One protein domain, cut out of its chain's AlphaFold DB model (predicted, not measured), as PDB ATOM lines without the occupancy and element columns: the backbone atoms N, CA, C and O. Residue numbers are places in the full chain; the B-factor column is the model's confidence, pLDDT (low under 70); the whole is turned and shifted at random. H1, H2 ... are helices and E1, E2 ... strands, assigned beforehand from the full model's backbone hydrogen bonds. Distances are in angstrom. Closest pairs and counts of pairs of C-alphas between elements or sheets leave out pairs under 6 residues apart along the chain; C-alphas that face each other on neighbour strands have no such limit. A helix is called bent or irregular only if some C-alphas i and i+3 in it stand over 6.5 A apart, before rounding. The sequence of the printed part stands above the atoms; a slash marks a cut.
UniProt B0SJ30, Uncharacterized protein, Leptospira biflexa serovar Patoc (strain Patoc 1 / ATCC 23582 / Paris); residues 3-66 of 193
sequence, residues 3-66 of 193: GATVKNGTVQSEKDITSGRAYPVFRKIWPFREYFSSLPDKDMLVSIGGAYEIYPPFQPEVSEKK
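Overview. This is residues 3 to 66 of the 193 residues of an uncharacterized protein of Leptospira biflexa serovar Patoc (strain Patoc 1 / ATCC 23582 / Paris) (UniProt B0SJ30). A two-stranded antiparallel hairpin, E1 and E2, has the short helix H2 near its turn; helix H1 lies away from E1, and residues 59 to 66 stick out as a tail. The 64 printed residues hold E1, E2, H1, H2 in that order, a mixed class with under half in named elements. The whole is only just loose, close to compact, with radius of gyration of the C-alphas 12.9 A and spans of 40 by 29 by 21 A.

Arrangement. E1, residues 3 to 7, and E2, residues 10 to 16, stand at 168 degrees; N 5 and O 13 are 2.8 A apart, within hydrogen-bond range. The closest C-alphas of E1 and H2, residues 42 to 48, are Lys 7 and Ser 47, 6.4 A. H1, residues 26 to 37, is close to H2 but not clearly touching (closest C-alphas Ser 37 and Leu 45, 7.0 A), at a shallow tilt of 17 degrees, opposite ways. E1 and H1 are apart. Each O i to N i+4 pair of H2 is within hydrogen-bond range, and 4 of 8 in H1.

Along the chain. E1 begins at C-alpha 3 (-53.563, -37.364, 28.793); E2 measures 18.1 A, H1 15.1 A. H1 is irregular: C-alphas 31 and 34 are 7.6 A apart. H2 ends at C-alpha 48 (-44.534, -35.236, 38.696).

Size, cuts and confidence. The printed part has no cut and no long link; pLDDT is under 70 at residues 56 to 66.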
ATOM      1  N   GLY A   3     -53.813 -36.632  27.558       86.31
ATOM      2  CA  GLY A   3     -53.563 -37.364  28.793       86.31
ATOM      3  C   GLY A   3     -52.142 -37.914  28.818       86.31
ATOM      4  O   GLY A   3     -51.678 -38.494  27.836       86.31
ATOM      5  N   ALA A   4     -51.467 -37.745  29.952       86.19
ATOM      6  CA  ALA A   4     -50.172 -38.349  30.221       86.19
ATOM      7  C   ALA A   4     -50.243 -39.167  31.513       86.19
ATOM      8  O   ALA A   4     -50.777 -38.709  32.520       86.19
ATOM      9  N   THR A   5     -49.710 -40.385  31.483       86.06
ATOM     10  CA  THR A   5     -49.572 -41.237  32.666       86.06
ATOM     11  C   THR A   5     -48.146 -41.112  33.182       86.06
ATOM     12  O   THR A   5     -47.206 -41.593  32.547       86.06
ATOM     13  N   VAL A   6     -47.991 -40.457  34.333       83.25
ATOM     14  CA  VAL A   6     -46.701 -40.250  35.000       83.25
ATOM     15  C   VAL A   6     -46.645 -41.113  36.255       83.25
ATOM     16  O   VAL A   6     -47.590 -41.132  37.039       83.25
ATOM     17  N   LYS A   7     -45.543 -41.842  36.442       80.00
ATOM     18  CA  LYS A   7     -45.283 -42.640  37.643       80.00
ATOM     19  C   LYS A   7     -43.882 -42.328  38.152       80.00
ATOM     20  O   LYS A   7     -42.913 -42.558  37.429       80.00
ATOM     21  N   ASN A   8     -43.779 -41.823  39.380       76.81
ATOM     22  CA  ASN A   8     -42.512 -41.496  40.048       76.81
ATOM     23  C   ASN A   8     -41.571 -40.653  39.160       76.81
ATOM     24  O   ASN A   8     -40.427 -41.042  38.929       76.81
ATOM     25  N   GLY A   9     -42.078 -39.574  38.555       73.81
ATOM     26  CA  GLY A   9     -41.268 -38.716  37.680       73.81
ATOM     27  C   GLY A   9     -40.937 -39.285  36.297       73.81
ATOM     28  O   GLY A   9     -40.243 -38.647  35.508       73.81
ATOM     29  N   THR A  10     -41.421 -40.484  35.963       77.56
ATOM     30  CA  THR A  10     -41.234 -41.093  34.639       77.56
ATOM     31  C   THR A  10     -42.540 -41.098  33.858       77.56
ATOM     32  O   THR A  10     -43.579 -41.537  34.353       77.56
ATOM     33  N   VAL A  11     -42.494 -40.601  32.623       82.69
ATOM     34  CA  VAL A  11     -43.649 -40.605  31.721       82.69
ATOM     35  C   VAL A  11     -43.754 -41.977  31.067       82.69
ATOM     36  O   VAL A  11     -42.849 -42.401  30.354       82.69
ATOM     37  N   GLN A  12     -44.853 -42.675  31.342       82.88
ATOM     38  CA  GLN A  12     -45.113 -44.033  30.859       82.88
ATOM     39  C   GLN A  12     -45.877 -44.024  29.533       82.88
ATOM     40  O   GLN A  12     -45.630 -44.848  28.657       82.88
ATOM     41  N   SER A  13     -46.823 -43.097  29.373       82.56
ATOM     42  CA  SER A  13     -47.642 -42.999  28.166       82.56
ATOM     43  C   SER A  13     -48.140 -41.577  27.975       82.56
ATOM     44  O   SER A  13     -48.595 -40.950  28.928       82.56
ATOM     45  N   GLU A  14     -48.089 -41.093  26.738       85.50
ATOM     46  CA  GLU A  14     -48.685 -39.826  26.330       85.50
ATOM     47  C   GLU A  14     -49.591 -40.072  25.134       85.50
ATOM     48  O   GLU A  14     -49.150 -40.581  24.100       85.50
ATOM     49  N   LYS A  15     -50.866 -39.721  25.270       88.50
ATOM     50  CA  LYS A  15     -51.852 -39.932  24.215       88.50
ATOM     51  C   LYS A  15     -52.860 -38.804  24.161       88.50
ATOM     52  O   LYS A  15     -53.218 -38.192  25.168       88.50
ATOM     53  N   ASP A  16     -53.349 -38.550  22.962       88.88
ATOM     54  CA  ASP A  16     -54.554 -37.761  22.800       88.88
ATOM     55  C   ASP A  16     -55.768 -38.645  23.117       88.88
ATOM     56  O   ASP A  16     -55.947 -39.708  22.530       88.88
ATOM     57  N   ILE A  17     -56.591 -38.225  24.075       87.06
ATOM     58  CA  ILE A  17     -57.740 -38.993  24.578       87.06
ATOM     59  C   ILE A  17     -58.801 -39.139  23.485       87.06
ATOM     60  O   ILE A  17     -59.474 -40.159  23.412       87.06
ATOM     61  N   THR A  18     -58.915 -38.140  22.605       86.62
ATOM     62  CA  THR A  18     -59.897 -38.135  21.516       86.62
ATOM     63  C   THR A  18     -59.524 -39.068  20.368       86.62
ATOM     64  O   THR A  18     -60.396 -39.740  19.833       86.62
ATOM     65  N   SER A  19     -58.245 -39.134  19.987       82.81
ATOM     66  CA  SER A  19     -57.795 -39.983  18.871       82.81
ATOM     67  C   SER A  19     -57.171 -41.312  19.302       82.81
ATOM     68  O   SER A  19     -56.915 -42.165  18.455       82.81
ATOM     69  N   GLY A  20     -56.858 -41.485  20.588       80.19
ATOM     70  CA  GLY A  20     -56.110 -42.630  21.116       80.19
ATOM     71  C   GLY A  20     -54.657 -42.705  20.634       80.19
ATOM     72  O   GLY A  20     -53.936 -43.630  21.006       80.19
ATOM     73  N   ARG A  21     -54.206 -41.753  19.807       80.44
ATOM     74  CA  ARG A  21     -52.865 -41.754  19.220       80.44
ATOM     75  C   ARG A  21     -51.836 -41.280  20.232       80.44
ATOM     76  O   ARG A  21     -52.098 -40.356  21.005       80.44
ATOM     77  N   ALA A  22     -50.646 -41.872  20.168       80.44
ATOM     78  CA  ALA A  22     -49.493 -41.369  20.898       80.44
ATOM     79  C   ALA A  22     -49.207 -39.928  20.450       80.44
ATOM     80  O   ALA A  22     -49.066 -39.662  19.253       80.44
ATOM     81  N   TYR A  23     -49.145 -38.996  21.399       81.12
ATOM     82  CA  TYR A  23     -48.923 -37.581  21.107       81.12
ATOM     83  C   TYR A  23     -47.945 -36.979  22.115       81.12
ATOM     84  O   TYR A  23     -48.201 -37.107  23.310       81.12
ATOM     85  N   PRO A  24     -46.872 -36.292  21.672       77.62
ATOM     86  CA  PRO A  24     -45.878 -35.729  22.573       77.62
ATOM     87  C   PRO A  24     -46.419 -34.471  23.263       77.62
ATOM     88  O   PRO A  24     -46.397 -33.373  22.697       77.62
ATOM     89  N   VAL A  25     -46.887 -34.609  24.501       81.38
ATOM     90  CA  VAL A  25     -47.406 -33.489  25.306       81.38
ATOM     91  C   VAL A  25     -46.256 -32.649  25.877       81.38
ATOM     92  O   VAL A  25     -46.438 -31.461  26.155       81.38
ATOM     93  N   PHE A  26     -45.041 -33.211  25.935       80.75
ATOM     94  CA  PHE A  26     -43.832 -32.541  26.428       80.75
ATOM     95  C   PHE A  26     -43.643 -31.122  25.878       80.75
ATOM     96  O   PHE A  26     -43.440 -30.187  26.645       80.75
ATOM     97  N   ARG A  27     -43.778 -30.927  24.559       73.56
ATOM     98  CA  ARG A  27     -43.557 -29.613  23.924       73.56
ATOM     99  C   ARG A  27     -44.519 -28.532  24.412       73.56
ATOM    100  O   ARG A  27     -44.171 -27.359  24.371       73.56
ATOM    101  N   LYS A  28     -45.721 -28.924  24.833       82.19
ATOM    102  CA  LYS A  28     -46.739 -27.999  25.337       82.19
ATOM    103  C   LYS A  28     -46.563 -27.710  26.824       82.19
ATOM    104  O   LYS A  28     -46.830 -26.592  27.232       82.19
ATOM    105  N   ILE A  29     -46.113 -28.692  27.611       82.50
ATOM    106  CA  ILE A  29     -45.961 -28.567  29.072       82.50
ATOM    107  C   ILE A  29     -44.635 -27.899  29.456       82.50
ATOM    108  O   ILE A  29     -44.606 -27.102  30.388       82.50
ATOM    109  N   TRP A  30     -43.554 -28.169  28.719       82.25
ATOM    110  CA  TRP A  30     -42.211 -27.654  29.010       82.25
ATOM    111  C   TRP A  30     -42.118 -26.135  29.259       82.25
ATOM    112  O   TRP A  30     -41.494 -25.759  30.252       82.25
ATOM    113  N   PRO A  31     -42.735 -25.240  28.453       82.00
ATOM    114  CA  PRO A  31     -42.657 -23.799  28.719       82.00
ATOM    115  C   PRO A  31     -43.336 -23.385  30.032       82.00
ATOM    116  O   PRO A  31     -43.032 -22.326  30.565       82.00
ATOM    117  N   PHE A  32     -44.226 -24.218  30.581       83.62
ATOM    118  CA  PHE A  32     -44.924 -23.951  31.837       83.62
ATOM    119  C   PHE A  32     -44.282 -24.634  33.048       83.62
ATOM    120  O   PHE A  32     -44.843 -24.586  34.141       83.62
ATOM    121  N   ARG A  33     -43.112 -25.266  32.888       83.56
ATOM    122  CA  ARG A  33     -42.442 -26.026  33.960       83.56
ATOM    123  C   ARG A  33     -42.245 -25.221  35.248       83.56
ATOM    124  O   ARG A  33     -42.365 -25.776  36.332       83.56
ATOM    125  N   GLU A  34     -41.979 -23.921  35.126       81.25
ATOM    126  CA  GLU A  34     -41.733 -23.018  36.254       81.25
ATOM    127  C   GLU A  34     -43.021 -22.800  37.058       81.25
ATOM    128  O   GLU A  34     -43.017 -22.901  38.283       81.25
ATOM    129  N   TYR A  35     -44.160 -22.665  36.377       84.75
ATOM    130  CA  TYR A  35     -45.465 -22.628  37.035       84.75
ATOM    131  C   TYR A  35     -45.766 -23.944  37.752       84.75
ATOM    132  O   TYR A  35     -46.154 -23.926  38.918       84.75
ATOM    133  N   PHE A  36     -45.516 -25.088  37.103       83.31
ATOM    134  CA  PHE A  36     -45.706 -26.394  37.739       83.31
ATOM    135  C   PHE A  36     -44.777 -26.612  38.938       83.31
ATOM    136  O   PHE A  36     -45.199 -27.214  39.919       83.31
ATOM    137  N   SER A  37     -43.547 -26.089  38.905       81.81
ATOM    138  CA  SER A  37     -42.618 -26.175  40.039       81.81
ATOM    139  C   SER A  37     -43.067 -25.363  41.255       81.81
ATOM    140  O   SER A  37     -42.733 -25.711  42.382       81.81
ATOM    141  N   SER A  38     -43.861 -24.310  41.042       83.62
ATOM    142  CA  SER A  38     -44.366 -23.432  42.104       83.62
ATOM    143  C   SER A  38     -45.639 -23.943  42.789       83.62
ATOM    144  O   SER A  38     -46.199 -23.254  43.641       83.62
ATOM    145  N   LEU A  39     -46.123 -25.135  42.418       84.31
ATOM    146  CA  LEU A  39     -47.355 -25.680  42.978       84.31
ATOM    147  C   LEU A  39     -47.204 -25.938  44.489       84.31
ATOM    148  O   LEU A  39     -46.199 -26.496  44.924       84.31
ATOM    149  N   PRO A  40     -48.200 -25.557  45.308       81.50
ATOM    150  CA  PRO A  40     -48.110 -25.676  46.764       81.50
ATOM    151  C   PRO A  40     -48.227 -27.126  47.256       81.50
ATOM    152  O   PRO A  40     -47.864 -27.424  48.394       81.50
ATOM    153  N   ASP A  41     -48.734 -28.026  46.410       86.44
ATOM    154  CA  ASP A  41     -48.938 -29.432  46.740       86.44
ATOM    155  C   ASP A  41     -47.654 -30.252  46.541       86.44
ATOM    156  O   ASP A  41     -47.170 -30.467  45.423       86.44
ATOM    157  N   LYS A  42     -47.113 -30.730  47.662       81.19
ATOM    158  CA  LYS A  42     -45.867 -31.498  47.717       81.19
ATOM    159  C   LYS A  42     -46.024 -32.895  47.121       81.19
ATOM    160  O   LYS A  42     -45.093 -33.364  46.473       81.19
ATOM    161  N   ASP A  43     -47.175 -33.540  47.282       83.00
ATOM    162  CA  ASP A  43     -47.385 -34.914  46.808       83.00
ATOM    163  C   ASP A  43     -47.508 -34.943  45.280       83.00
ATOM    164  O   ASP A  43     -46.945 -35.804  44.588       83.00
ATOM    165  N   MET A  44     -48.163 -33.924  44.721       80.31
ATOM    166  CA  MET A  44     -48.199 -33.710  43.278       80.31
ATOM    167  C   MET A  44     -46.805 -33.386  42.718       80.31
ATOM    168  O   MET A  44     -46.395 -33.950  41.703       80.31
ATOM    169  N   LEU A  45     -46.029 -32.537  43.396       81.19
ATOM    170  CA  LEU A  45     -44.652 -32.243  42.991       81.19
ATOM    171  C   LEU A  45     -43.733 -33.467  43.057       81.19
ATOM    172  O   LEU A  45     -42.863 -33.607  42.205       81.19
ATOM    173  N   VAL A  46     -43.913 -34.369  44.022       80.94
ATOM    174  CA  VAL A  46     -43.125 -35.610  44.121       80.94
ATOM    175  C   VAL A  46     -43.515 -36.609  43.029       80.94
ATOM    176  O   VAL A  46     -42.651 -37.279  42.466       80.94
ATOM    177  N   SER A  47     -44.802 -36.701  42.689       79.12
ATOM    178  CA  SER A  47     -45.280 -37.619  41.645       79.12
ATOM    179  C   SER A  47     -44.906 -37.165  40.228       79.12
ATOM    180  O   SER A  47     -44.557 -38.005  39.388       79.12
ATOM    181  N   ILE A  48     -44.921 -35.853  39.974       80.06
ATOM    182  CA  ILE A  48     -44.534 -35.236  38.696       80.06
ATOM    183  C   ILE A  48     -43.028 -34.935  38.643       80.06
ATOM    184  O   ILE A  48     -42.464 -34.864  37.556       80.06
ATOM    185  N   GLY A  49     -42.356 -34.795  39.784       74.81
ATOM    186  CA  GLY A  49     -40.954 -34.393  39.886       74.81
ATOM    187  C   GLY A  49     -40.024 -35.267  39.048       74.81
ATOM    188  O   GLY A  49     -39.973 -36.479  39.218       74.81
ATOM    189  N   GLY A  50     -39.297 -34.653  38.113       73.00
ATOM    190  CA  GLY A  50     -38.457 -35.335  37.123       73.00
ATOM    191  C   GLY A  50     -39.148 -35.620  35.783       73.00
ATOM    192  O   GLY A  50     -38.459 -35.785  34.769       73.00
ATOM    193  N   ALA A  51     -40.483 -35.594  35.728       75.62
ATOM    194  CA  ALA A  51     -41.230 -35.574  34.477       75.62
ATOM    195  C   ALA A  51     -41.201 -34.158  33.893       75.62
ATOM    196  O   ALA A  51     -41.285 -33.167  34.615       75.62
ATOM    197  N   TYR A  52     -41.054 -34.055  32.572       76.25
ATOM    198  CA  TYR A  52     -41.030 -32.773  31.853       76.25
ATOM    199  C   TYR A  52     -39.965 -31.761  32.323       76.25
ATOM    200  O   TYR A  52     -40.075 -30.585  31.992       76.25
ATOM    201  N   GLU A  53     -38.931 -32.209  33.050       75.69
ATOM    202  CA  GLU A  53     -37.941 -31.339  33.713       75.69
ATOM    203  C   GLU A  53     -38.557 -30.400  34.776       75.69
ATOM    204  O   GLU A  53     -38.030 -29.321  35.037       75.69
ATOM    205  N   ILE A  54     -39.673 -30.806  35.394       80.62
ATOM    206  CA  ILE A  54     -40.274 -30.114  36.540       80.62
ATOM    207  C   ILE A  54     -39.566 -30.597  37.808       80.62
ATOM    208  O   ILE A  54     -39.547 -31.798  38.090       80.62
ATOM    209  N   TYR A  55     -38.996 -29.671  38.576       73.38
ATOM    210  CA  TYR A  55     -38.311 -29.961  39.835       73.38
ATOM    211  C   TYR A  55     -38.940 -29.151  40.967       73.38
ATOM    212  O   TYR A  55     -39.301 -27.995  40.741       73.38
ATOM    213  N   PRO A  56     -39.083 -29.717  42.177       67.94
ATOM    214  CA  PRO A  56     -39.500 -28.935  43.327       67.94
ATOM    215  C   PRO A  56     -38.425 -27.881  43.651       67.94
ATOM    216  O   PRO A  56     -37.232 -28.172  43.525       67.94
ATOM    217  N   PRO A  57     -38.807 -26.690  44.142       62.88
ATOM    218  CA  PRO A  57     -37.894 -25.567  44.379       62.88
ATOM    219  C   PRO A  57     -36.842 -25.819  45.476       62.88
ATOM    220  O   PRO A  57     -36.024 -24.948  45.746       62.88
ATOM    221  N   PHE A  58     -36.858 -26.988  46.129       56.25
ATOM    222  CA  PHE A  58     -36.053 -27.288  47.318       56.25
ATOM    223  C   PHE A  58     -35.180 -28.548  47.210       56.25
ATOM    224  O   PHE A  58     -34.684 -29.030  48.228       56.25
ATOM    225  N   GLN A  59     -34.979 -29.115  46.014       55.84
ATOM    226  CA  GLN A  59     -34.016 -30.211  45.857       55.84
ATOM    227  C   GLN A  59     -32.602 -29.663  45.604       55.84
ATOM    228  O   GLN A  59     -32.406 -28.961  44.611       55.84
ATOM    229  N   PRO A  60     -31.612 -29.972  46.469       47.00
ATOM    230  CA  PRO A  60     -30.233 -29.558  46.252       47.00
ATOM    231  C   PRO A  60     -29.694 -30.202  44.974       47.00
ATOM    232  O   PRO A  60     -29.929 -31.381  44.704       47.00
ATOM    233  N   GLU A  61     -28.985 -29.392  44.196       45.09
ATOM    234  CA  GLU A  61     -28.416 -29.678  42.883       45.09
ATOM    235  C   GLU A  61     -27.663 -31.014  42.806       45.09
ATOM    236  O   GLU A  61     -26.446 -31.101  43.000       45.09
ATOM    237  N   VAL A  62     -28.356 -32.084  42.428       46.91
ATOM    238  CA  VAL A  62     -27.679 -33.293  41.965       46.91
ATOM    239  C   VAL A  62     -27.502 -33.182  40.451       46.91
ATOM    240  O   VAL A  62     -28.377 -33.538  39.669       46.91
ATOM    241  N   SER A  63     -26.295 -32.752  40.067       44.56
ATOM    242  CA  SER A  63     -25.683 -32.839  38.727       44.56
ATOM    243  C   SER A  63     -25.923 -31.709  37.714       44.56
ATOM    244  O   SER A  63     -26.206 -31.973  36.546       44.56
ATOM    245  N   GLU A  64     -25.594 -30.465  38.067       47.88
ATOM    246  CA  GLU A  64     -25.259 -29.454  37.045       47.88
ATOM    247  C   GLU A  64     -23.889 -29.710  36.372       47.88
ATOM    248  O   GLU A  64     -23.664 -29.363  35.210       47.88
ATOM    249  N   LYS A  65     -22.982 -30.445  37.032       42.12
ATOM    250  CA  LYS A  65     -21.606 -30.704  36.551       42.12
ATOM    251  C   LYS A  65     -21.471 -31.541  35.266       42.12
ATOM    252  O   LYS A  65     -20.360 -31.683  34.764       42.12
ATOM    253  N   LYS A  66     -22.555 -32.080  34.692       42.97
ATOM    254  CA  LYS A  66     -22.518 -32.824  33.412       42.97
ATOM    255  C   LYS A  66     -23.016 -32.037  32.192       42.97
ATOM    256  O   LYS A  66     -22.906 -32.558  31.083       42.97
TER     257      LYS A  66